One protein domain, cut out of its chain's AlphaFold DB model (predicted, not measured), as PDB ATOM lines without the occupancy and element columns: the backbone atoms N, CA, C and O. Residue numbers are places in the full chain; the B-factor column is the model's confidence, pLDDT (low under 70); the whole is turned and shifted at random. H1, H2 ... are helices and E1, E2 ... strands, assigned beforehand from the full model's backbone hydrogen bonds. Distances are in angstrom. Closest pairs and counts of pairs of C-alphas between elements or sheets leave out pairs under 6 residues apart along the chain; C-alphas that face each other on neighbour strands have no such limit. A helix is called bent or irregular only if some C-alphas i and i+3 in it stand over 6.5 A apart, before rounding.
ATOM      1  N   ALA A  70     -60.046 -17.694  -7.975       85.50
ATOM      2  CA  ALA A  70     -60.710 -18.996  -7.920       85.50
ATOM      3  C   ALA A  70     -59.931 -20.104  -8.654       85.50
ATOM      4  O   ALA A  70     -59.890 -21.241  -8.195       85.50
ATOM      5  N   GLN A  71     -59.289 -19.788  -9.786       81.81
ATOM      6  CA  GLN A  71     -58.439 -20.755 -10.494       81.81
ATOM      7  C   GLN A  71     -57.176 -21.086  -9.698       81.81
ATOM      8  O   GLN A  71     -56.770 -22.245  -9.667       81.81
ATOM      9  N   LYS A  72     -56.576 -20.089  -9.037       84.88
ATOM     10  CA  LYS A  72     -55.429 -20.296  -8.145       84.88
ATOM     11  C   LYS A  72     -55.805 -21.169  -6.946       84.88
ATOM     12  O   LYS A  72     -55.053 -22.077  -6.625       84.88
ATOM     13  N   ASP A  73     -56.981 -20.977  -6.354       85.69
ATOM     14  CA  ASP A  73     -57.444 -21.800  -5.228       85.69
ATOM     15  C   ASP A  73     -57.637 -23.273  -5.627       85.69
ATOM     16  O   ASP A  73     -57.162 -24.175  -4.936       85.69
ATOM     17  N   VAL A  74     -58.279 -23.529  -6.773       83.00
ATOM     18  CA  VAL A  74     -58.454 -24.892  -7.314       83.00
ATOM     19  C   VAL A  74     -57.105 -25.544  -7.614       83.00
ATOM     20  O   VAL A  74     -56.900 -26.727  -7.333       83.00
ATOM     21  N   LEU A  75     -56.172 -24.773  -8.166       82.88
ATOM     22  CA  LEU A  75     -54.815 -25.216  -8.447       82.88
ATOM     23  C   LEU A  75     -54.061 -25.588  -7.162       82.88
ATOM     24  O   LEU A  75     -53.462 -26.659  -7.114       82.88
ATOM     25  N   LEU A  76     -54.115 -24.752  -6.121       87.56
ATOM     26  CA  LEU A  76     -53.470 -25.030  -4.833       87.56
ATOM     27  C   LEU A  76     -54.037 -26.303  -4.191       87.56
ATOM     28  O   LEU A  76     -53.275 -27.149  -3.732       87.56
ATOM     29  N   GLN A  77     -55.360 -26.489  -4.223       86.00
ATOM     30  CA  GLN A  77     -55.997 -27.719  -3.735       86.00
ATOM     31  C   GLN A  77     -55.555 -28.954  -4.533       86.00
ATOM     32  O   GLN A  77     -55.264 -29.996  -3.948       86.00
ATOM     33  N   SER A  78     -55.471 -28.831  -5.862       81.88
ATOM     34  CA  SER A  78     -55.056 -29.931  -6.744       81.88
ATOM     35  C   SER A  78     -53.591 -30.316  -6.534       81.88
ATOM     36  O   SER A  78     -53.273 -31.504  -6.544       81.88
ATOM     37  N   LEU A  79     -52.721 -29.324  -6.316       81.69
ATOM     38  CA  LEU A  79     -51.302 -29.513  -6.012       81.69
ATOM     39  C   LEU A  79     -51.086 -30.128  -4.629       81.69
ATOM     40  O   LEU A  79     -50.267 -31.031  -4.497       81.69
ATOM     41  N   ALA A  80     -51.829 -29.676  -3.616       85.12
ATOM     42  CA  ALA A  80     -51.757 -30.245  -2.274       85.12
ATOM     43  C   ALA A  80     -52.141 -31.732  -2.279       85.12
ATOM     44  O   ALA A  80     -51.379 -32.568  -1.796       85.12
ATOM     45  N   ALA A  81     -53.276 -32.065  -2.904       81.69
ATOM     46  CA  ALA A  81     -53.724 -33.450  -3.039       81.69
ATOM     47  C   ALA A  81     -52.719 -34.306  -3.823       81.69
ATOM     48  O   ALA A  81     -52.515 -35.477  -3.514       81.69
ATOM     49  N   ASP A  82     -52.080 -33.734  -4.842       76.56
ATOM     50  CA  ASP A  82     -51.093 -34.466  -5.620       76.56
ATOM     51  C   ASP A  82     -49.792 -34.737  -4.858       76.56
ATOM     52  O   ASP A  82     -49.301 -35.862  -4.878       76.56
ATOM     53  N   LEU A  83     -49.264 -33.740  -4.146       77.00
ATOM     54  CA  LEU A  83     -48.081 -33.897  -3.298       77.00
ATOM     55  C   LEU A  83     -48.284 -34.991  -2.243       77.00
ATOM     56  O   LEU A  83     -47.401 -35.825  -2.034       77.00
ATOM     57  N   GLU A  84     -49.466 -35.034  -1.627       76.44
ATOM     58  CA  GLU A  84     -49.842 -36.100  -0.695       76.44
ATOM     59  C   GLU A  84     -49.910 -37.478  -1.381       76.44
ATOM     60  O   GLU A  84     -49.430 -38.470  -0.825       76.44
ATOM     61  N   ASN A  85     -50.435 -37.554  -2.609       72.44
ATOM     62  CA  ASN A  85     -50.520 -38.807  -3.370       72.44
ATOM     63  C   ASN A  85     -49.148 -39.317  -3.838       72.44
ATOM     64  O   ASN A  85     -48.863 -40.504  -3.672       72.44
ATOM     65  N   GLN A  86     -48.279 -38.441  -4.366       65.88
ATOM     66  CA  GLN A  86     -46.900 -38.794  -4.755       65.88
ATOM     67  C   GLN A  86     -46.128 -39.403  -3.581       65.88
ATOM     68  O   GLN A  86     -45.271 -40.272  -3.761       65.88
ATOM     69  N   TYR A  87     -46.445 -38.952  -2.369       66.12
ATOM     70  CA  TYR A  87     -45.873 -39.484  -1.150       66.12
ATOM     71  C   TYR A  87     -46.466 -40.846  -0.748       66.12
ATOM     72  O   TYR A  87     -45.715 -41.766  -0.416       66.12
ATOM     73  N   ALA A  88     -47.795 -40.987  -0.775       64.12
ATOM     74  CA  ALA A  88     -48.498 -42.171  -0.278       64.12
ATOM     75  C   ALA A  88     -48.407 -43.393  -1.209       64.12
ATOM     76  O   ALA A  88     -48.231 -44.517  -0.734       64.12
ATOM     77  N   GLU A  89     -48.519 -43.198  -2.523       56.62
ATOM     78  CA  GLU A  89     -48.559 -44.299  -3.500       56.62
ATOM     79  C   GLU A  89     -47.161 -44.742  -3.965       56.62
ATOM     80  O   GLU A  89     -47.008 -45.703  -4.724       56.62
ATOM     81  N   GLY A  90     -46.120 -44.075  -3.457       50.19
ATOM     82  CA  GLY A  90     -44.770 -44.189  -3.981       50.19
ATOM     83  C   GLY A  90     -44.643 -43.504  -5.341       50.19
ATOM     84  O   GLY A  90     -45.625 -43.111  -5.957       50.19
ATOM     85  N   PHE A  91     -43.400 -43.338  -5.800       46.03
ATOM     86  CA  PHE A  91     -43.063 -42.613  -7.026       46.03
ATOM     87  C   PHE A  91     -43.795 -43.149  -8.257       46.03
ATOM     88  O   PHE A  91     -43.306 -44.028  -8.972       46.03
ATOM     89  N   THR A  92     -44.943 -42.567  -8.549       38.28
ATOM     90  CA  THR A  92     -45.663 -42.775  -9.785       38.28
ATOM     91  C   THR A  92     -45.368 -41.596 -10.706       38.28
ATOM     92  O   THR A  92     -45.635 -40.438 -10.408       38.28
ATOM     93  N   TYR A  93     -44.834 -41.899 -11.892       37.91
ATOM     94  CA  TYR A  93     -44.874 -41.006 -13.061       37.91
ATOM     95  C   TYR A  93     -46.318 -40.830 -13.579       37.91
ATOM     96  O   TYR A  93     -46.532 -40.559 -14.762       37.91
ATOM     97  N   THR A  94     -47.329 -41.076 -12.737       35.53
ATOM     98  CA  THR A  94     -48.715 -40.856 -13.115       35.53
ATOM     99  C   THR A  94     -48.902 -39.383 -13.441       35.53
ATOM    100  O   THR A  94     -48.242 -38.530 -12.843       35.53
ATOM    101  N   PRO A  95     -49.792 -39.069 -14.398       43.72
ATOM    102  CA  PRO A  95     -50.260 -37.704 -14.534       43.72
ATOM    103  C   PRO A  95     -50.712 -37.238 -13.150       43.72
ATOM    104  O   PRO A  95     -51.292 -38.031 -12.402       43.72
ATOM    105  N   PHE A  96     -50.393 -35.987 -12.819       52.44
ATOM    106  CA  PHE A  96     -50.876 -35.323 -11.616       52.44
ATOM    107  C   PHE A  96     -52.384 -35.580 -11.407       52.44
ATOM    108  O   PHE A  96     -53.085 -35.988 -12.344       52.44
ATOM    109  N   SER A  97     -52.900 -35.302 -10.205       51.62
ATOM    110  CA  SER A  97     -54.345 -35.277  -9.917       51.62
ATOM    111  C   SER A  97     -55.160 -34.773 -11.124       51.62
ATOM    112  O   SER A  97     -54.729 -33.867 -11.831       51.62
ATOM    113  N   ALA A  98     -56.331 -35.364 -11.404       50.50
ATOM    114  CA  ALA A  98     -57.044 -35.210 -12.686       50.50
ATOM    115  C   ALA A  98     -57.317 -33.754 -13.153       50.50
ATOM    116  O   ALA A  98     -57.701 -33.547 -14.304       50.50
ATOM    117  N   GLY A  99     -57.136 -32.756 -12.279       55.41
ATOM    118  CA  GLY A  99     -57.210 -31.325 -12.582       55.41
ATOM    119  C   GLY A  99     -55.908 -30.672 -13.071       55.41
ATOM    120  O   GLY A  99     -55.931 -29.500 -13.437       55.41
ATOM    121  N   MET A 100     -54.784 -31.384 -13.102       62.12
ATOM    122  CA  MET A 100     -53.480 -30.848 -13.480       62.12
ATOM    123  C   MET A 100     -53.010 -31.405 -14.821       62.12
ATOM    124  O   MET A 100     -53.014 -32.609 -15.072       62.12
ATOM    125  N   THR A 101     -52.558 -30.510 -15.696       68.94
ATOM    126  CA  THR A 101     -52.034 -30.867 -17.018       68.94
ATOM    127  C   THR A 101     -50.663 -30.240 -17.214       68.94
ATOM    128  O   THR A 101     -50.414 -29.129 -16.750       68.94
ATOM    129  N   PHE A 102     -49.754 -30.956 -17.875       67.19
ATOM    130  CA  PHE A 102     -48.459 -30.401 -18.260       67.19
ATOM    131  C   PHE A 102     -48.568 -29.664 -19.592       67.19
ATOM    132  O   PHE A 102     -49.245 -30.137 -20.507       67.19
ATOM    133  N   ALA A 103     -47.864 -28.540 -19.717       66.69
ATOM    134  CA  ALA A 103     -47.658 -27.906 -21.017       66.69
ATOM    135  C   ALA A 103     -46.726 -28.762 -21.897       66.69
ATOM    136  O   ALA A 103     -46.985 -28.916 -23.087       66.69
ATOM    137  N   ASP A 104     -45.700 -29.370 -21.288       62.91
ATOM    138  CA  ASP A 104     -44.819 -30.356 -21.912       62.91
ATOM    139  C   ASP A 104     -44.290 -31.345 -20.846       62.91
ATOM    140  O   ASP A 104     -43.620 -30.924 -19.900       62.91
ATOM    141  N   PRO A 105     -44.575 -32.657 -20.952       54.66
ATOM    142  CA  PRO A 105     -44.088 -33.652 -19.996       54.66
ATOM    143  C   PRO A 105     -42.569 -33.912 -20.079       54.66
ATOM    144  O   PRO A 105     -42.019 -34.542 -19.174       54.66
ATOM    145  N   VAL A 106     -41.878 -33.458 -21.133       51.50
ATOM    146  CA  VAL A 106     -40.438 -33.690 -21.370       51.50
ATOM    147  C   VAL A 106     -39.567 -32.536 -20.851       51.50
ATOM    148  O   VAL A 106     -38.444 -32.779 -20.408       51.50
ATOM    149  N   VAL A 107     -40.090 -31.304 -20.800       49.59
ATOM    150  CA  VAL A 107     -39.370 -30.089 -20.336       49.59
ATOM    151  C   VAL A 107     -38.948 -30.157 -18.858       49.59
ATOM    152  O   VAL A 107     -38.051 -29.439 -18.424       49.59
ATOM    153  N   ILE A 108     -39.488 -31.110 -18.092       52.28
ATOM    154  CA  ILE A 108     -39.026 -31.459 -16.735       52.28
ATOM    155  C   ILE A 108     -37.533 -31.873 -16.720       52.28
ATOM    156  O   ILE A 108     -36.891 -31.818 -15.671       52.28
ATOM    157  N   LEU A 109     -36.965 -32.282 -17.864       48.28
ATOM    158  CA  LEU A 109     -35.629 -32.884 -17.967       48.28
ATOM    159  C   LEU A 109     -34.570 -32.001 -18.647       48.28
ATOM    160  O   LEU A 109     -33.408 -32.406 -18.726       48.28
ATOM    161  N   GLU A 110     -34.927 -30.829 -19.178       48.81
ATOM    162  CA  GLU A 110     -33.968 -30.020 -19.941       48.81
ATOM    163  C   GLU A 110     -32.838 -29.483 -19.045       48.81
ATOM    164  O   GLU A 110     -33.038 -28.645 -18.166       48.81
ATOM    165  N   GLY A 111     -31.620 -29.992 -19.270       44.75
ATOM    166  CA  GLY A 111     -30.390 -29.530 -18.618       44.75
ATOM    167  C   GLY A 111     -30.259 -29.875 -17.131       44.75
ATOM    168  O   GLY A 111     -29.309 -29.424 -16.490       44.75
ATOM    169  N   ARG A 112     -31.187 -30.659 -16.565       50.53
ATOM    170  CA  ARG A 112     -31.149 -31.086 -15.162       50.53
ATOM    171  C   ARG A 112     -31.507 -32.561 -15.051       50.53
ATOM    172  O   ARG A 112     -32.534 -32.999 -15.557       50.53
ATOM    173  N   THR A 113     -30.682 -33.330 -14.340       52.31
ATOM    174  CA  THR A 113     -31.118 -34.652 -13.878       52.31
ATOM    175  C   THR A 113     -32.157 -34.395 -12.792       52.31
ATOM    176  O   THR A 113     -31.800 -33.799 -11.773       52.31
ATOM    177  N   PRO A 114     -33.435 -34.771 -12.981       55.69
ATOM    178  CA  PRO A 114     -34.438 -34.517 -11.965       55.69
ATOM    179  C   PRO A 114     -33.995 -35.234 -10.696       55.69
ATOM    180  O   PRO A 114     -33.675 -36.425 -10.726       55.69
ATOM    181  N   TYR A 115     -33.981 -34.518  -9.576       55.69
ATOM    182  CA  TYR A 115     -33.594 -35.084  -8.284       55.69
ATOM    183  C   TYR A 115     -34.427 -36.338  -7.950       55.69
ATOM    184  O   TYR A 115     -33.933 -37.280  -7.342       55.69
ATOM    185  N   LYS A 116     -35.648 -36.431  -8.504       58.19
ATOM    186  CA  LYS A 116     -36.508 -37.626  -8.515       58.19
ATOM    187  C   LYS A 116     -35.835 -38.885  -9.090       58.19
ATOM    188  O   LYS A 116     -36.005 -39.965  -8.539       58.19
ATOM    189  N   LEU A 117     -35.063 -38.771 -10.173       62.69
ATOM    190  CA  LEU A 117     -34.355 -39.904 -10.786       62.69
ATOM    191  C   LEU A 117     -33.109 -40.294  -9.981       62.69
ATOM    192  O   LEU A 117     -32.767 -41.472  -9.913       62.69
ATOM    193  N   MET A 118     -32.478 -39.322  -9.320       62.00
ATOM    194  CA  MET A 118     -31.356 -39.564  -8.411       62.00
ATOM    195  C   MET A 118     -31.809 -40.234  -7.106       62.00
ATOM    196  O   MET A 118     -31.164 -41.166  -6.632       62.00
ATOM    197  N   MET A 119     -32.938 -39.793  -6.546       65.00
ATOM    198  CA  MET A 119     -33.370 -40.164  -5.196       65.00
ATOM    199  C   MET A 119     -34.504 -41.178  -5.126       65.00
ATOM    200  O   MET A 119     -34.747 -41.718  -4.049       65.00
ATOM    201  N   GLY A 120     -35.183 -41.478  -6.236       68.12
ATOM    202  CA  GLY A 120     -36.244 -42.486  -6.277       68.12
ATOM    203  C   GLY A 120     -35.834 -43.827  -5.645       68.12
ATOM    204  O   GLY A 120     -36.553 -44.317  -4.771       68.12
ATOM    205  N   PRO A 121     -34.659 -44.398  -5.986       68.31
ATOM    206  CA  PRO A 121     -34.162 -45.618  -5.343       68.31
ATOM    207  C   PRO A 121     -33.910 -45.466  -3.833       68.31
ATOM    208  O   PRO A 121     -34.228 -46.367  -3.052       68.31
ATOM    209  N   THR A 122     -33.368 -44.323  -3.410       71.12
ATOM    210  CA  THR A 122     -33.105 -44.014  -1.996       71.12
ATOM    211  C   THR A 122     -34.408 -43.967  -1.208       71.12
ATOM    212  O   THR A 122     -34.542 -44.649  -0.196       71.12
ATOM    213  N   TRP A 123     -35.407 -43.240  -1.708       71.75
ATOM    214  CA  TRP A 123     -36.718 -43.125  -1.069       71.75
ATOM    215  C   TRP A 123     -37.484 -44.444  -1.027       71.75
ATOM    216  O   TRP A 123     -38.092 -44.774  -0.013       71.75
ATOM    217  N   PHE A 124     -37.414 -45.236  -2.101       74.19
ATOM    218  CA  PHE A 124     -37.972 -46.586  -2.098       74.19
ATOM    219  C   PHE A 124     -37.395 -47.410  -0.939       74.19
ATOM    220  O   PHE A 124     -38.139 -48.084  -0.231       74.19
ATOM    221  N   THR A 125     -36.084 -47.306  -0.705       73.94
ATOM    222  CA  THR A 125     -35.403 -47.999   0.397       73.94
ATOM    223  C   THR A 125     -35.833 -47.454   1.761       73.94
ATOM    224  O   THR A 125     -36.141 -48.243   2.653       73.94
ATOM    225  N   VAL A 126     -35.938 -46.127   1.911       75.50
ATOM    226  CA  VAL A 126     -36.462 -45.483   3.130       75.50
ATOM    227  C   VAL A 126     -37.860 -46.017   3.459       75.50
ATOM    228  O   VAL A 126     -38.083 -46.487   4.573       75.50
ATOM    229  N   ASN A 127     -38.771 -46.067   2.485       74.00
ATOM    230  CA  ASN A 127     -40.133 -46.576   2.685       74.00
ATOM    231  C   ASN A 127     -40.193 -48.050   3.118       74.00
ATOM    232  O   ASN A 127     -41.148 -48.445   3.778       74.00
ATOM    233  N   GLN A 128     -39.199 -48.872   2.765       74.94
ATOM    234  CA  GLN A 128     -39.115 -50.261   3.238       74.94
ATOM    235  C   GLN A 128     -38.575 -50.373   4.672       74.94
ATOM    236  O   GLN A 128     -38.802 -51.385   5.334       74.94
ATOM    237  N   MET A 129     -37.831 -49.369   5.139       74.50
ATOM    238  CA  MET A 129     -37.235 -49.350   6.479       74.50
ATOM    239  C   MET A 129     -38.181 -48.737   7.517       74.50
ATOM    240  O   MET A 129     -38.222 -49.191   8.660       74.50
ATOM    241  N   LEU A 130     -38.976 -47.743   7.118       78.44
ATOM    242  CA  LEU A 130     -39.921 -47.072   8.005       78.44
ATOM    243  C   LEU A 130     -41.184 -47.898   8.246       78.44
ATOM    244  O   LEU A 130     -41.640 -48.660   7.396       78.44
ATOM    245  N   GLU A 131     -41.772 -47.726   9.427       80.12
ATOM    246  CA  GLU A 131     -43.070 -48.295   9.750       80.12
ATOM    247  C   GLU A 131     -44.159 -47.468   9.040       80.12
ATOM    248  O   GLU A 131     -44.352 -46.299   9.395       80.12
ATOM    249  N   PRO A 132     -44.914 -48.037   8.076       76.56
ATOM    250  CA  PRO A 132     -45.835 -47.258   7.240       76.56
ATOM    251  C   PRO A 132     -46.906 -46.503   8.038       76.56
ATOM    252  O   PRO A 132     -47.350 -45.431   7.640       76.56
ATOM    253  N   SER A 133     -47.301 -47.037   9.198       79.81
ATOM    254  CA  SER A 133     -48.299 -46.435  10.093       79.81
ATOM    255  C   SER A 133     -47.821 -45.137  10.755       79.81
ATOM    256  O   SER A 133     -48.648 -44.342  11.214       79.81
ATOM    257  N   THR A 134     -46.510 -44.897  10.796       82.25
ATOM    258  CA  THR A 134     -45.874 -43.753  11.475       82.25
ATOM    259  C   THR A 134     -45.405 -42.684  10.500       82.25
ATOM    260  O   THR A 134     -45.193 -41.542  10.898       82.25
ATOM    261  N   LEU A 135     -45.294 -43.047   9.223       79.81
ATOM    262  CA  LEU A 135     -44.864 -42.171   8.156       79.81
ATOM    263  C   LEU A 135     -45.900 -41.055   7.940       79.81
ATOM    264  O   LEU A 135     -47.097 -41.311   7.777       79.81
ATOM    265  N   ARG A 136     -45.460 -39.799   7.980       84.75
ATOM    266  CA  ARG A 136     -46.296 -38.602   7.820       84.75
ATOM    267  C   ARG A 136     -45.643 -37.656   6.831       84.75
ATOM    268  O   ARG A 136     -44.447 -37.414   6.926       84.75
ATOM    269  N   PHE A 137     -46.448 -37.119   5.926       84.94
ATOM    270  CA  PHE A 137     -46.089 -36.018   5.045       84.94
ATOM    271  C   PHE A 137     -46.914 -34.804   5.437       84.94
ATOM    272  O   PHE A 137     -48.107 -34.929   5.712       84.94
ATOM    273  N   VAL A 138     -46.267 -33.650   5.521       89.38
ATOM    274  CA  VAL A 138     -46.885 -32.400   5.946       89.38
ATOM    275  C   VAL A 138     -46.438 -31.296   5.004       89.38
ATOM    276  O   VAL A 138     -45.254 -30.983   4.915       89.38
ATOM    277  N   ILE A 139     -47.405 -30.658   4.355       89.56
ATOM    278  CA  ILE A 139     -47.189 -29.408   3.627       89.56
ATOM    279  C   ILE A 139     -47.175 -28.273   4.655       89.56
ATOM    280  O   ILE A 139     -48.142 -28.067   5.388       89.56
ATOM    281  N   LYS A 140     -46.055 -27.554   4.748       92.19
ATOM    282  CA  LYS A 140     -45.843 -26.450   5.697       92.19
ATOM    283  C   LYS A 140     -46.337 -25.126   5.159       92.19
ATOM    284  O   LYS A 140     -46.927 -24.345   5.899       92.19
ATOM    285  N   SER A 141     -46.089 -24.894   3.881       92.75
ATOM    286  CA  SER A 141     -46.613 -23.758   3.144       92.75
ATOM    287  C   SER A 141     -46.855 -24.172   1.703       92.75
ATOM    288  O   SER A 141     -46.151 -25.023   1.156       92.75
ATOM    289  N   LEU A 142     -47.878 -23.571   1.110       91.44
ATOM    290  CA  LEU A 142     -48.186 -23.690  -0.303       91.44
ATOM    291  C   LEU A 142     -48.725 -22.337  -0.754       91.44
ATOM    292  O   LEU A 142     -49.825 -21.945  -0.365       91.44
ATOM    293  N   GLU A 143     -47.932 -21.606  -1.522       92.62
ATOM    294  CA  GLU A 143     -48.232 -20.222  -1.877       92.62
ATOM    295  C   GLU A 143     -47.960 -19.934  -3.349       92.62
ATOM    296  O   GLU A 143     -47.086 -20.529  -3.981       92.62
ATOM    297  N   VAL A 144     -48.740 -19.010  -3.908       90.44
ATOM    298  CA  VAL A 144     -48.513 -18.508  -5.263       90.44
ATOM    299  C   VAL A 144     -47.483 -17.391  -5.183       90.44
ATOM    300  O   VAL A 144     -47.722 -16.372  -4.538       90.44
ATOM    301  N   VAL A 145     -46.374 -17.569  -5.886       89.69
ATOM    302  CA  VAL A 145     -45.282 -16.602  -5.996       89.69
ATOM    303  C   VAL A 145     -45.149 -16.112  -7.437       89.69
ATOM    304  O   VAL A 145     -45.773 -16.641  -8.368       89.69
ATOM    305  N   ASP A 146     -44.339 -15.072  -7.626       86.44
ATOM    306  CA  ASP A 146     -44.029 -14.558  -8.956       86.44
ATOM    307  C   ASP A 146     -43.402 -15.635  -9.845       86.44
ATOM    308  O   ASP A 146     -42.609 -16.465  -9.394       86.44
ATOM    309  N   ALA A 147     -43.742 -15.601 -11.135       82.62
ATOM    310  CA  ALA A 147     -43.296 -16.597 -12.110       82.62
ATOM    311  C   ALA A 147     -41.769 -16.695 -12.230       82.62
ATOM    312  O   ALA A 147     -41.271 -17.750 -12.608       82.62
ATOM    313  N   GLU A 148     -41.049 -15.621 -11.892       78.25
ATOM    314  CA  GLU A 148     -39.587 -15.498 -11.955       78.25
ATOM    315  C   GLU A 148     -38.909 -15.640 -10.581       78.25
ATOM    316  O   GLU A 148     -37.691 -15.512 -10.479       78.25
ATOM    317  N   ALA A 149     -39.666 -15.906  -9.511       76.06
ATOM    318  CA  ALA A 149     -39.071 -16.121  -8.198       76.06
ATOM    319  C   ALA A 149     -38.135 -17.347  -8.221       76.06
ATOM    320  O   ALA A 149     -38.444 -18.379  -8.830       76.06
ATOM    321  N   ASP A 150     -37.001 -17.236  -7.521       74.50
ATOM    322  CA  ASP A 150     -36.108 -18.358  -7.208       74.50
ATOM    323  C   ASP A 150     -36.204 -18.710  -5.713       74.50
ATOM    324  O   ASP A 150     -35.322 -18.366  -4.914       74.50
ATOM    325  N   PRO A 151     -37.299 -19.370  -5.294       69.88
ATOM    326  CA  PRO A 151     -37.501 -19.701  -3.889       69.88
ATOM    327  C   PRO A 151     -36.555 -20.821  -3.412       69.88
ATOM    328  O   PRO A 151     -36.337 -20.976  -2.210       69.88
ATOM    329  N   LEU A 152     -35.919 -21.550  -4.339       73.12
ATOM    330  CA  LEU A 152     -35.006 -22.656  -4.033       73.12
ATOM    331  C   LEU A 152     -33.633 -22.189  -3.536       73.12
ATOM    332  O   LEU A 152     -32.859 -23.002  -3.032       73.12
ATOM    333  N   SER A 153     -33.339 -20.890  -3.626       69.38
ATOM    334  CA  SER A 153     -32.111 -20.275  -3.102       69.38
ATOM    335  C   SER A 153     -31.903 -20.479  -1.594       69.38
ATOM    336  O   SER A 153     -30.776 -20.385  -1.110       69.38
ATOM    337  N   SER A 154     -32.975 -20.779  -0.856       70.06
ATOM    338  CA  SER A 154     -32.956 -21.016   0.591       70.06
ATOM    339  C   SER A 154     -32.673 -22.470   1.000       70.06
ATOM    340  O   SER A 154     -32.470 -22.732   2.184       70.06
ATOM    341  N   VAL A 155     -32.640 -23.407   0.046       70.50
ATOM    342  CA  VAL A 155     -32.470 -24.844   0.311       70.50
ATOM    343  C   VAL A 155     -30.992 -25.224   0.323       70.50
ATOM    344  O   VAL A 155     -30.207 -24.729  -0.485       70.50
ATOM    345  N   ALA A 156     -30.604 -26.140   1.213       70.56
ATOM    346  CA  ALA A 156     -29.211 -26.578   1.343       70.56
ATOM    347  C   ALA A 156     -28.685 -27.301   0.085       70.56
ATOM    348  O   ALA A 156     -27.540 -27.082  -0.322       70.56
ATOM    349  N   TYR A 157     -29.526 -28.120  -0.558       68.12
ATOM    350  CA  TYR A 157     -29.195 -28.869  -1.774       68.12
ATOM    351  C   TYR A 157     -30.201 -28.561  -2.896       68.12
ATOM    352  O   TYR A 157     -31.091 -29.367  -3.186       68.12
ATOM    353  N   PRO A 158     -30.087 -27.389  -3.553       66.06
ATOM    354  CA  PRO A 158     -30.946 -27.053  -4.678       66.06
ATOM    355  C   PRO A 158     -30.625 -27.957  -5.879       66.06
ATOM    356  O   PRO A 158     -29.467 -28.360  -6.048       66.06
ATOM    357  N   PRO A 159     -31.602 -28.257  -6.754       60.09
ATOM    358  CA  PRO A 159     -31.392 -29.017  -7.979       60.09
ATOM    359  C   PRO A 159     -30.530 -28.186  -8.934       60.09
ATOM    360  O   PRO A 159     -31.040 -27.444  -9.777       60.09
ATOM    361  N   ARG A 160     -29.206 -28.257  -8.777       54.34
ATOM    362  CA  ARG A 160     -28.275 -27.507  -9.619       54.34
ATOM    363  C   ARG A 160     -28.313 -28.064 -11.039       54.34
ATOM    364  O   ARG A 160     -28.138 -29.259 -11.259       54.34
ATOM    365  N   SER A 161     -28.529 -27.170 -11.996       49.28
ATOM    366  CA  SER A 161     -28.035 -27.341 -13.358       49.28
ATOM    367  C   SER A 161     -26.521 -27.218 -13.365       49.28
ATOM    368  O   SER A 161     -25.958 -26.418 -12.614       49.28
ATOM    369  N   ARG A 172     -40.104 -18.366 -20.563       60.75
ATOM    370  CA  ARG A 172     -41.094 -17.785 -21.469       60.75
ATOM    371  C   ARG A 172     -42.387 -18.591 -21.356       60.75
ATOM    372  O   ARG A 172     -42.407 -19.763 -21.716       60.75
ATOM    373  N   GLY A 173     -43.445 -17.947 -20.869       71.62
ATOM    374  CA  GLY A 173     -44.794 -18.514 -20.795       71.62
ATOM    375  C   GLY A 173     -45.324 -18.803 -19.389       71.62
ATOM    376  O   GLY A 173     -46.530 -19.009 -19.263       71.62
ATOM    377  N   ALA A 174     -44.498 -18.773 -18.335       79.19
ATOM    378  CA  ALA A 174     -45.011 -18.898 -16.970       79.19
ATOM    379  C   ALA A 174     -45.754 -17.612 -16.557       79.19
ATOM    380  O   ALA A 174     -45.225 -16.509 -16.665       79.19
ATOM    381  N   SER A 175     -46.991 -17.755 -16.084       87.06
ATOM    382  CA  SER A 175     -47.820 -16.657 -15.566       87.06
ATOM    383  C   SER A 175     -47.696 -16.497 -14.049       87.06
ATOM    384  O   SER A 175     -47.835 -15.394 -13.524       87.06
ATOM    385  N   CYS A 176     -47.424 -17.592 -13.340       87.81
ATOM    386  CA  CYS A 176     -47.105 -17.610 -11.918       87.81
ATOM    387  C   CYS A 176     -46.303 -18.867 -11.567       87.81
ATOM    388  O   CYS A 176     -46.160 -19.783 -12.386       87.81
ATOM    389  N   ALA A 177     -45.829 -18.936 -10.328       87.69
ATOM    390  CA  ALA A 177     -45.314 -20.165  -9.750       87.69
ATOM    391  C   ALA A 177     -46.047 -20.495  -8.445       87.69
ATOM    392  O   ALA A 177     -46.585 -19.613  -7.783       87.69
ATOM    393  N   VAL A 178     -46.090 -21.773  -8.086       88.25
ATOM    394  CA  VAL A 178     -46.528 -22.239  -6.771       88.25
ATOM    395  C   VAL A 178     -45.314 -22.793  -6.057       88.25
ATOM    396  O   VAL A 178     -44.686 -23.733  -6.547       88.25
ATOM    397  N   HIS A 179     -44.985 -22.189  -4.921       89.88
ATOM    398  CA  HIS A 179     -43.931 -22.636  -4.026       89.88
ATOM    399  C   HIS A 179     -44.542 -23.455  -2.896       89.88
ATOM    400  O   HIS A 179     -45.523 -23.052  -2.273       89.88
ATOM    401  N   CYS A 180     -43.965 -24.624  -2.660       88.81
ATOM    402  CA  CYS A 180     -44.350 -25.535  -1.602       88.81
ATOM    403  C   CYS A 180     -43.153 -25.782  -0.694       88.81
ATOM    404  O   CYS A 180     -42.076 -26.108  -1.189       88.81
ATOM    405  N   VAL A 181     -43.363 -25.731   0.619       90.50
ATOM    406  CA  VAL A 181     -42.422 -26.248   1.619       90.50
ATOM    407  C   VAL A 181     -43.058 -27.466   2.266       90.50
ATOM    408  O   VAL A 181     -44.212 -27.406   2.694       90.50
ATOM    409  N   TRP A 182     -42.327 -28.572   2.343       89.00
ATOM    410  CA  TRP A 182     -42.838 -29.831   2.874       89.00
ATOM    411  C   TRP A 182     -41.867 -30.474   3.863       89.00
ATOM    412  O   TRP A 182     -40.653 -30.276   3.813       89.00
ATOM    413  N   GLU A 183     -42.428 -31.260   4.775       89.50
ATOM    414  CA  GLU A 183     -41.712 -32.102   5.727       89.50
ATOM    415  C   GLU A 183     -42.269 -33.523   5.657       89.50
ATOM    416  O   GLU A 183     -43.475 -33.741   5.535       89.50
ATOM    417  N   THR A 184     -41.396 -34.505   5.804       84.31
ATOM    418  CA  THR A 184     -41.744 -35.895   6.056       84.31
ATOM    419  C   THR A 184     -41.031 -36.376   7.304       84.31
ATOM    420  O   THR A 184     -39.882 -36.022   7.566       84.31
ATOM    421  N   TYR A 185     -41.728 -37.174   8.098       87.06
ATOM    422  CA  TYR A 185     -41.153 -37.813   9.265       87.06
ATOM    423  C   TYR A 185     -41.809 -39.159   9.526       87.06
ATOM    424  O   TYR A 185     -42.953 -39.405   9.142       87.06
ATOM    425  N   GLY A 186     -41.083 -40.040  10.194       82.69
ATOM    426  CA  GLY A 186     -41.583 -41.355  10.559       82.69
ATOM    427  C   GLY A 186     -40.634 -42.057  11.507       82.69
ATOM    428  O   GLY A 186     -39.521 -41.599  11.757       82.69
ATOM    429  N   THR A 187     -41.069 -43.190  12.030       81.25
ATOM    430  CA  THR A 187     -40.215 -44.080  12.809       81.25
ATOM    431  C   THR A 187     -40.128 -45.423  12.106       81.25
ATOM    432  O   THR A 187     -40.962 -45.777  11.273       81.25
ATOM    433  N   GLY A 188     -39.063 -46.163  12.375       72.00
ATOM    434  CA  GLY A 188     -38.836 -47.456  11.752       72.00
ATOM    435  C   GLY A 188     -38.323 -48.470  12.753       72.00
ATOM    436  O   GLY A 188     -37.740 -48.138  13.787       72.00
ATOM    437  N   LYS A 189     -38.553 -49.742  12.445       66.06
ATOM    438  CA  LYS A 189     -37.968 -50.864  13.177       66.06
ATOM    439  C   LYS A 189     -37.176 -51.674  12.182       66.06
ATOM    440  O   LYS A 189     -37.741 -52.475  11.435       66.06
ATOM    441  N   ALA A 190     -35.865 -51.495  12.192       61.56
ATOM    442  CA  ALA A 190     -35.020 -52.293  11.344       61.56
ATOM    443  C   ALA A 190     -34.754 -53.631  12.029       61.56
ATOM    444  O   ALA A 190     -34.229 -53.731  13.141       61.56
ATOM    445  N   ARG A 191     -35.181 -54.695  11.355       57.84
ATOM    446  CA  ARG A 191     -34.921 -56.060  11.797       57.84
ATOM    447  C   ARG A 191     -33.567 -56.471  11.251       57.84
ATOM    448  O   ARG A 191     -33.431 -56.671  10.045       57.84
ATOM    449  N   PHE A 192     -32.590 -56.631  12.133       58.28
ATOM    450  CA  PHE A 192     -31.273 -57.107  11.744       58.28
ATOM    451  C   PHE A 192     -31.064 -58.541  12.211       58.28
ATOM    452  O   PHE A 192     -31.234 -58.881  13.381       58.28
ATOM    453  N   ASN A 193     -30.636 -59.387  11.278       54.50
ATOM    454  CA  ASN A 193     -30.013 -60.655  11.620       54.50
ATOM    455  C   ASN A 193     -28.516 -60.379  11.773       54.50
ATOM    456  O   ASN A 193     -27.769 -60.444  10.798       54.50
ATOM    457  N   LEU A 194     -28.092 -59.993  12.975       59.06
ATOM    458  CA  LEU A 194     -26.669 -59.856  13.263       59.06
ATOM    459  C   LEU A 194     -26.015 -61.248  13.305       59.06
ATOM    460  O   LEU A 194     -26.625 -62.177  13.843       59.06
ATOM    461  N   PRO A 195     -24.806 -61.414  12.740       57.94
ATOM    462  CA  PRO A 195     -24.064 -62.661  12.848       57.94
ATOM    463  C   PRO A 195     -23.712 -62.948  14.314       57.94
ATOM    464  O   PRO A 195     -23.330 -62.048  15.064       57.94
ATOM    465  N   GLU A 196     -23.852 -64.209  14.720       61.56
ATOM    466  CA  GLU A 196     -23.469 -64.667  16.057       61.56
ATOM    467  C   GLU A 196     -21.965 -64.435  16.297       61.56
ATOM    468  O   GLU A 196     -21.143 -64.684  15.413       61.56
ATOM    469  N   GLY A 197     -21.596 -63.958  17.493       56.62
ATOM    470  CA  GLY A 197     -20.193 -63.797  17.903       56.62
ATOM    471  C   GLY A 197     -19.574 -62.408  17.704       56.62
ATOM    472  O   GLY A 197     -18.361 -62.266  17.870       56.62
ATOM    473  N   LEU A 198     -20.360 -61.373  17.384       62.25
ATOM    474  CA  LEU A 198     -19.888 -59.992  17.534       62.25
ATOM    475  C   LEU A 198     -19.583 -59.693  19.018       62.25
ATOM    476  O   LEU A 198     -20.292 -60.186  19.893       62.25
ATOM    477  N   PRO A 199     -18.556 -58.874  19.323       54.88
ATOM    478  CA  PRO A 199     -18.135 -58.575  20.699       54.88
ATOM    479  C   PRO A 199     -19.176 -57.780  21.508       54.88
ATOM    480  O   PRO A 199     -18.987 -57.547  22.699       54.88
ATOM    481  N   PHE A 200     -20.270 -57.377  20.866       58.41
ATOM    482  CA  PHE A 200     -21.440 -56.763  21.474       58.41
ATOM    483  C   PHE A 200     -22.571 -57.792  21.390       58.41
ATOM    484  O   PHE A 200     -23.091 -58.058  20.303       58.41
ATOM    485  N   ASP A 201     -22.915 -58.406  22.521       53.28
ATOM    486  CA  ASP A 201     -24.054 -59.318  22.607       53.28
ATOM    487  C   ASP A 201     -25.356 -58.513  22.480       53.28
ATOM    488  O   ASP A 201     -25.885 -57.977  23.450       53.28
ATOM    489  N   LEU A 202     -25.833 -58.371  21.243       55.28
ATOM    490  CA  LEU A 202     -27.140 -57.794  20.921       55.28
ATOM    491  C   LEU A 202     -28.224 -58.882  20.786       55.28
ATOM    492  O   LEU A 202     -29.280 -58.624  20.207       55.28
ATOM    493  N   GLY A 203     -27.976 -60.097  21.300       49.66
ATOM    494  CA  GLY A 203     -28.998 -61.129  21.468       49.66
ATOM    495  C   GLY A 203     -29.589 -61.679  20.168       49.66
ATOM    496  O   GLY A 203     -30.807 -61.693  20.038       49.66
ATOM    497  N   GLY A 204     -28.742 -62.116  19.219       53.91
ATOM    498  CA  GLY A 204     -29.089 -62.969  18.064       53.91
ATOM    499  C   GLY A 204     -30.523 -62.817  17.531       53.91
ATOM    500  O   GLY A 204     -31.419 -63.532  17.964       53.91
ATOM    501  N   LYS A 205     -30.719 -61.930  16.542       52.75
ATOM    502  CA  LYS A 205     -32.013 -61.352  16.096       52.75
ATOM    503  C   LYS A 205     -32.533 -60.243  17.019       52.75
ATOM    504  O   LYS A 205     -33.593 -60.356  17.629       52.75
ATOM    505  N   GLY A 206     -31.816 -59.125  17.043       57.16
ATOM    506  CA  GLY A 206     -32.308 -57.885  17.634       57.16
ATOM    507  C   GLY A 206     -33.212 -57.129  16.657       57.16
ATOM    508  O   GLY A 206     -32.840 -56.881  15.507       57.16
ATOM    509  N   VAL A 207     -34.404 -56.739  17.108       59.84
ATOM    510  CA  VAL A 207     -35.111 -55.607  16.496       59.84
ATOM    511  C   VAL A 207     -34.397 -54.361  17.001       59.84
ATOM    512  O   VAL A 207     -34.457 -54.079  18.195       59.84
ATOM    513  N   LEU A 208     -33.689 -53.655  16.120       67.75
ATOM    514  CA  LEU A 208     -33.108 -52.365  16.465       67.75
ATOM    515  C   LEU A 208     -34.164 -51.300  16.172       67.75
ATOM    516  O   LEU A 208     -34.665 -51.203  15.046       67.75
ATOM    517  N   GLU A 209     -34.527 -50.530  17.192       71.88
ATOM    518  CA  GLU A 209     -35.330 -49.331  16.975       71.88
ATOM    519  C   GLU A 209     -34.500 -48.362  16.140       71.88
ATOM    520  O   GLU A 209     -33.377 -48.012  16.505       71.88
ATOM    521  N   GLN A 210     -35.020 -47.991  14.970       77.06
ATOM    522  CA  GLN A 210     -34.362 -46.973  14.174       77.06
ATOM    523  C   GLN A 210     -34.612 -45.623  14.813       77.06
ATOM    524  O   GLN A 210     -35.653 -45.370  15.419       77.06
ATOM    525  N   LYS A 211     -33.647 -44.738  14.606       78.75
ATOM    526  CA  LYS A 211     -33.837 -43.320  14.863       78.75
ATOM    527  C   LYS A 211     -35.034 -42.800  14.083       78.75
ATOM    528  O   LYS A 211     -35.390 -43.348  13.043       78.75
ATOM    529  N   GLU A 212     -35.621 -41.720  14.576       82.81
ATOM    530  CA  GLU A 212     -36.653 -41.018  13.827       82.81
ATOM    531  C   GLU A 212     -36.086 -40.560  12.479       82.81
ATOM    532  O   GLU A 212     -34.985 -40.007  12.393       82.81
ATOM    533  N   PHE A 213     -36.845 -40.821  11.424       83.81
ATOM    534  CA  PHE A 213     -36.585 -40.286  10.106       83.81
ATOM    535  C   PHE A 213     -37.211 -38.906  10.001       83.81
ATOM    536  O   PHE A 213     -38.361 -38.706  10.397       83.81
ATOM    537  N   TYR A 214     -36.466 -37.978   9.416       85.75
ATOM    538  CA  TYR A 214     -36.951 -36.661   9.050       85.75
ATOM    539  C   TYR A 214     -36.338 -36.262   7.710       85.75
ATOM    540  O   TYR A 214     -35.154 -36.482   7.469       85.75
ATOM    541  N   MET A 215     -37.134 -35.669   6.836       83.69
ATOM    542  CA  MET A 215     -36.650 -35.050   5.613       83.69
ATOM    543  C   MET A 215     -37.546 -33.862   5.287       83.69
ATOM    544  O   MET A 215     -38.737 -33.861   5.592       83.69
ATOM    545  N   SER A 216     -36.972 -32.828   4.702       86.62
ATOM    546  CA  SER A 216     -37.676 -31.607   4.346       86.62
ATOM    547  C   SER A 216     -37.171 -31.105   3.007       86.62
ATOM    548  O   SER A 216     -36.075 -31.452   2.553       86.62
ATOM    549  N   GLY A 217     -38.000 -30.318   2.346       84.50
ATOM    550  CA  GLY A 217     -37.648 -29.780   1.052       84.50
ATOM    551  C   GLY A 217     -38.663 -28.786   0.543       84.50
ATOM    552  O   GLY A 217     -39.614 -28.393   1.225       84.50
ATOM    553  N   GLN A 218     -38.405 -28.356  -0.681       86.38
ATOM    554  CA  GLN A 218     -39.182 -27.354  -1.368       86.38
ATOM    555  C   GLN A 218     -39.421 -27.764  -2.811       86.38
ATOM    556  O   GLN A 218     -38.511 -28.228  -3.500       86.38
ATOM    557  N   ASP A 219     -40.639 -27.515  -3.270       83.31
ATOM    558  CA  ASP A 219     -41.071 -27.784  -4.632       83.31
ATOM    559  C   ASP A 219     -41.583 -26.491  -5.276       83.31
ATOM    560  O   ASP A 219     -42.226 -25.663  -4.630       83.31
ATOM    561  N   VAL A 220     -41.294 -26.312  -6.562       83.56
ATOM    562  CA  VAL A 220     -41.734 -25.160  -7.356       83.56
ATOM    563  C   VAL A 220     -42.411 -25.649  -8.619       83.56
ATOM    564  O   VAL A 220     -41.789 -26.302  -9.460       83.56
ATOM    565  N   TYR A 221     -43.678 -25.285  -8.774       84.06
ATOM    566  CA  TYR A 221     -44.471 -25.547  -9.968       84.06
ATOM    567  C   TYR A 221     -44.631 -24.249 -10.736       84.06
ATOM    568  O   TYR A 221     -45.244 -23.311 -10.237       84.06
ATOM    569  N   ARG A 222     -44.101 -24.174 -11.953       84.75
ATOM    570  CA  ARG A 222     -44.260 -22.995 -12.813       84.75
ATOM    571  C   ARG A 222     -45.401 -23.229 -13.779       84.75
ATOM    572  O   ARG A 222     -45.470 -24.295 -14.392       84.75
ATOM    573  N   ILE A 223     -46.306 -22.261 -13.869       84.94
ATOM    574  CA  ILE A 223     -47.653 -22.474 -14.398       84.94
ATOM    575  C   ILE A 223     -47.962 -21.421 -15.449       84.94
ATOM    576  O   ILE A 223     -47.804 -20.226 -15.198       84.94
ATOM    577  N   ASP A 224     -48.410 -21.853 -16.622       85.44
ATOM    578  CA  ASP A 224     -48.796 -20.943 -17.699       85.44
ATOM    579  C   ASP A 224     -50.152 -20.262 -17.443       85.44
ATOM    580  O   ASP A 224     -50.854 -20.551 -16.472       85.44
ATOM    581  N   SER A 225     -50.549 -19.335 -18.315       84.94
ATOM    582  CA  SER A 225     -51.851 -18.655 -18.214       84.94
ATOM    583  C   SER A 225     -53.059 -19.574 -18.415       84.94
ATOM    584  O   SER A 225     -54.182 -19.178 -18.103       84.94
ATOM    585  N   ALA A 226     -52.856 -20.789 -18.931       82.38
ATOM    586  CA  ALA A 226     -53.899 -21.800 -19.070       82.38
ATOM    587  C   ALA A 226     -54.029 -22.688 -17.817       82.38
ATOM    588  O   ALA A 226     -54.903 -23.553 -17.779       82.38
ATOM    589  N   GLY A 227     -53.200 -22.474 -16.788       79.06
ATOM    590  CA  GLY A 227     -53.205 -23.274 -15.563       79.06
ATOM    591  C   GLY A 227     -52.447 -24.596 -15.694       79.06
ATOM    592  O   GLY A 227     -52.633 -25.490 -14.870       79.06
ATOM    593  N   ARG A 228     -51.604 -24.744 -16.721       81.06
ATOM    594  CA  ARG A 228     -50.817 -25.956 -16.970       81.06
ATOM    595  C   ARG A 228     -49.441 -25.836 -16.335       81.06
ATOM    596  O   ARG A 228     -48.803 -24.788 -16.422       81.06
ATOM    597  N   VAL A 229     -48.947 -26.925 -15.754       79.88
ATOM    598  CA  VAL A 229     -47.581 -26.992 -15.225       79.88
ATOM    599  C   VAL A 229     -46.601 -27.055 -16.390       79.88
ATOM    600  O   VAL A 229     -46.581 -28.009 -17.164       79.88
ATOM    601  N   MET A 230     -45.772 -26.031 -16.519       76.88
ATOM    602  CA  MET A 230     -44.694 -25.977 -17.504       76.88
ATOM    603  C   MET A 230     -43.424 -26.640 -16.988       76.88
ATOM    604  O   MET A 230     -42.681 -27.247 -17.752       76.88
ATOM    605  N   ARG A 231     -43.156 -26.493 -15.688       77.00
ATOM    606  CA  ARG A 231     -41.932 -26.982 -15.059       77.00
ATOM    607  C   ARG A 231     -42.185 -27.303 -13.595       77.00
ATOM    608  O   ARG A 231     -42.903 -26.572 -12.918       77.00
ATOM    609  N   HIS A 232     -41.566 -28.380 -13.125       78.19
ATOM    610  CA  HIS A 232     -41.521 -28.756 -11.715       78.19
ATOM    611  C   HIS A 232     -40.062 -28.870 -11.281       78.19
ATOM    612  O   HIS A 232     -39.282 -29.589 -11.904       78.19
ATOM    613  N   GLU A 233     -39.696 -28.148 -10.233       76.94
ATOM    614  CA  GLU A 233     -38.369 -28.181  -9.623       76.94
ATOM    615  C   GLU A 233     -38.523 -28.633  -8.169       76.94
ATOM    616  O   GLU A 233     -39.442 -28.188  -7.493       76.94
ATOM    617  N   SER A 234     -37.649 -29.521  -7.689       77.19
ATOM    618  CA  SER A 234     -37.681 -30.027  -6.309       77.19
ATOM    619  C   SER A 234     -36.275 -29.994  -5.717       77.19
ATOM    620  O   SER A 234     -35.310 -30.362  -6.394       77.19
ATOM    621  N   ALA A 235     -36.171 -29.517  -4.481       77.00
ATOM    622  CA  ALA A 235     -34.940 -29.297  -3.728       77.00
ATOM    623  C   ALA A 235     -35.109 -29.833  -2.307       77.00
ATOM    624  O   ALA A 235     -36.178 -29.664  -1.726       77.00
ATOM    625  N   TRP A 236     -34.098 -30.492  -1.744       79.81
ATOM    626  CA  TRP A 236     -34.200 -31.115  -0.417       79.81
ATOM    627  C   TRP A 236     -33.177 -30.493   0.538       79.81
ATOM    628  O   TRP A 236     -32.088 -30.088   0.123       79.81
ATOM    629  N   ASP A 237     -33.509 -30.416   1.823       80.38
ATOM    630  CA  ASP A 237     -32.610 -29.852   2.837       80.38
ATOM    631  C   ASP A 237     -31.528 -30.851   3.269       80.38
ATOM    632  O   ASP A 237     -30.468 -30.461   3.760       80.38
ATOM    633  N   GLN A 238     -31.773 -32.150   3.084       79.38
ATOM    634  CA  GLN A 238     -30.834 -33.211   3.433       79.38
ATOM    635  C   GLN A 238     -29.928 -33.555   2.252       79.38
ATOM    636  O   GLN A 238     -30.383 -33.708   1.117       79.38
ATOM    637  N   SER A 239     -28.641 -33.746   2.546       75.75
ATOM    638  CA  SER A 239     -27.681 -34.199   1.545       75.75
ATOM    639  C   SER A 239     -27.957 -35.652   1.136       75.75
ATOM    640  O   SER A 239     -28.421 -36.451   1.964       75.75
ATOM    641  N   PRO A 240     -27.626 -36.044  -0.107       73.88
ATOM    642  CA  PRO A 240     -27.653 -37.447  -0.513       73.88
ATOM    643  C   PRO A 240     -26.854 -38.358   0.434       73.88
ATOM    644  O   PRO A 240     -27.300 -39.454   0.762       73.88
ATOM    645  N   GLU A 241     -25.699 -37.902   0.923       76.31
ATOM    646  CA  GLU A 241     -24.837 -38.642   1.853       76.31
ATOM    647  C   GLU A 241     -25.475 -38.838   3.230       76.31
ATOM    648  O   GLU A 241     -25.328 -39.914   3.812       76.31
ATOM    649  N   ALA A 242     -26.199 -37.840   3.748       77.56
ATOM    650  CA  ALA A 242     -26.925 -37.957   5.011       77.56
ATOM    651  C   ALA A 242     -28.034 -39.013   4.902       77.56
ATOM    652  O   ALA A 242     -28.184 -39.861   5.784       77.56
ATOM    653  N   LEU A 243     -28.753 -39.032   3.774       76.88
ATOM    654  CA  LEU A 243     -29.784 -40.034   3.503       76.88
ATOM    655  C   LEU A 243     -29.190 -41.437   3.323       76.88
ATOM    656  O   LEU A 243     -29.696 -42.389   3.910       76.88
ATOM    657  N   LEU A 244     -28.085 -41.579   2.586       77.69
ATOM    658  CA  LEU A 244     -27.376 -42.860   2.464       77.69
ATOM    659  C   LEU A 244     -26.821 -43.346   3.810       77.69
ATOM    660  O   LEU A 244     -26.854 -44.543   4.093       77.69
ATOM    661  N   SER A 245     -26.343 -42.429   4.651       79.31
ATOM    662  CA  SER A 245     -25.875 -42.747   6.001       79.31
ATOM    663  C   SER A 245     -27.023 -43.212   6.897       79.31
ATOM    664  O   SER A 245     -26.839 -44.177   7.635       79.31
TER     665      SER A 245
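AT A GLANCE: This is residues 70 to 161 and 172 to 245 of the 317 residues of the protein "Hypothetical protein" of Mantoniella antarctica (UniProt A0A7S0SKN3). A twisted antiparallel sheet of four strands has a long helix, H1, lying along one face and a small helix, H3, on the opposite face, while H2 slants over the edge strand E6. From one end of this sheet, strand E2 continues with a bend into a second, two-stranded hairpin, E3 and E4, which with its loop of residues 193 to 205 forms an arm that makes much of the length. The printed part has 166 residues, with four named helices and six named strands in the order H1, H2, E1, H3, E2, E3, E4, E5, E6, H4. The larger sheet runs E1, E2, E5, E6, and the class is mixed, helices and strands. The whole is only just loose, close to compact, with a radius of gyration of the C-alphas of 18.8 A and spans of 65 by 30 by 25 A.

HOW THE PARTS SIT: H1, residues 70 to 88, is on the sheet of E1, residues 136 to 145, E2, residues 174 to 186, E5, residues 213 to 224, and E6, residues 229 to 236. Its height over the sheet is 8.6 A, and it lies over E1 and E2, along the strands, at 21 degrees to E1 on the local plane. The closest C-alphas of H1 and E1 are those of Glu 84 and Phe 137, 6.9 A apart. H2, residues 115 to 129, is on the sheet over E6, slantwise to the strands at 55 degrees to E6 on the local plane; their closest C-alphas, of Tyr 115 and Ser 234, are 6.8 A apart. H2 is irregular, with C-alphas 118 and 121 at 7.3 A. E1 and E2 are antiparallel, with N 138 and O 183 within hydrogen-bond range at 2.8 A. H3, residues 151 to 154, is only just irregular, with C-alphas 151 and 154 at 6.52 A; it is on the opposite face from H1, and its closest C-alpha to E5 is that of Leu 152, 6.8 A from that of Gln 218. E2 and E5 are antiparallel, with N 180 and O 219 at 2.8 A. E2 runs on into E3, residues 189 to 192, at 61 degrees. E3 and E4, residues 206 to 209, form a hairpin, with N 208 and O 190 at 3.0 A. E5 and E6 form another hairpin, with N 220 and O 233 at 2.8 A. H4, residues 240 to 245, is not on the larger sheet; it only just touches H2, through residues 119 to 122 of H2 alone, with 3 pairs of C-alphas within 8 A, the closest being those of Thr 122 and Leu 244 at 7.4 A, at a shallow tilt of 19 degrees, the same way. Every O i to N i+4 pair is within hydrogen-bond range in H1 and H4, and 9 of 11 are in H2; H3 is too short for such a pair.

IN THESE COORDINATES: H1 begins at C-alpha 70, (-60.710, -18.996, -7.920), and is 27.3 A long. H2 measures 20.8 A and E1 26.0 A. E2 is 35.7 A long, from C-alpha 174 at (-45.011, -18.898, -16.970), and E5 is 36.0 A. E6 measures 20.4 A. Of the short elements, H3 measures 6.5 A, E3 9.3 A, E4 9.1 A and H4 8.6 A; H4 ends at C-alpha 245, (-25.875, -42.747, 6.001).

THE WHOLE: The two C-alphas farthest apart, those of Gly 197 and Ser 225, are 65.9 A apart. Residues 162 to 171 are not printed, and C-alphas 161 and 172 are 18.1 A apart across this cut. The links H1 to H2, of 26 residues, and E3 to E4, of 13 residues, are long. The mean pLDDT of the printed part is 71.9, and 64 residues are under 70, among them residues 86 to 121 and 189 to 208.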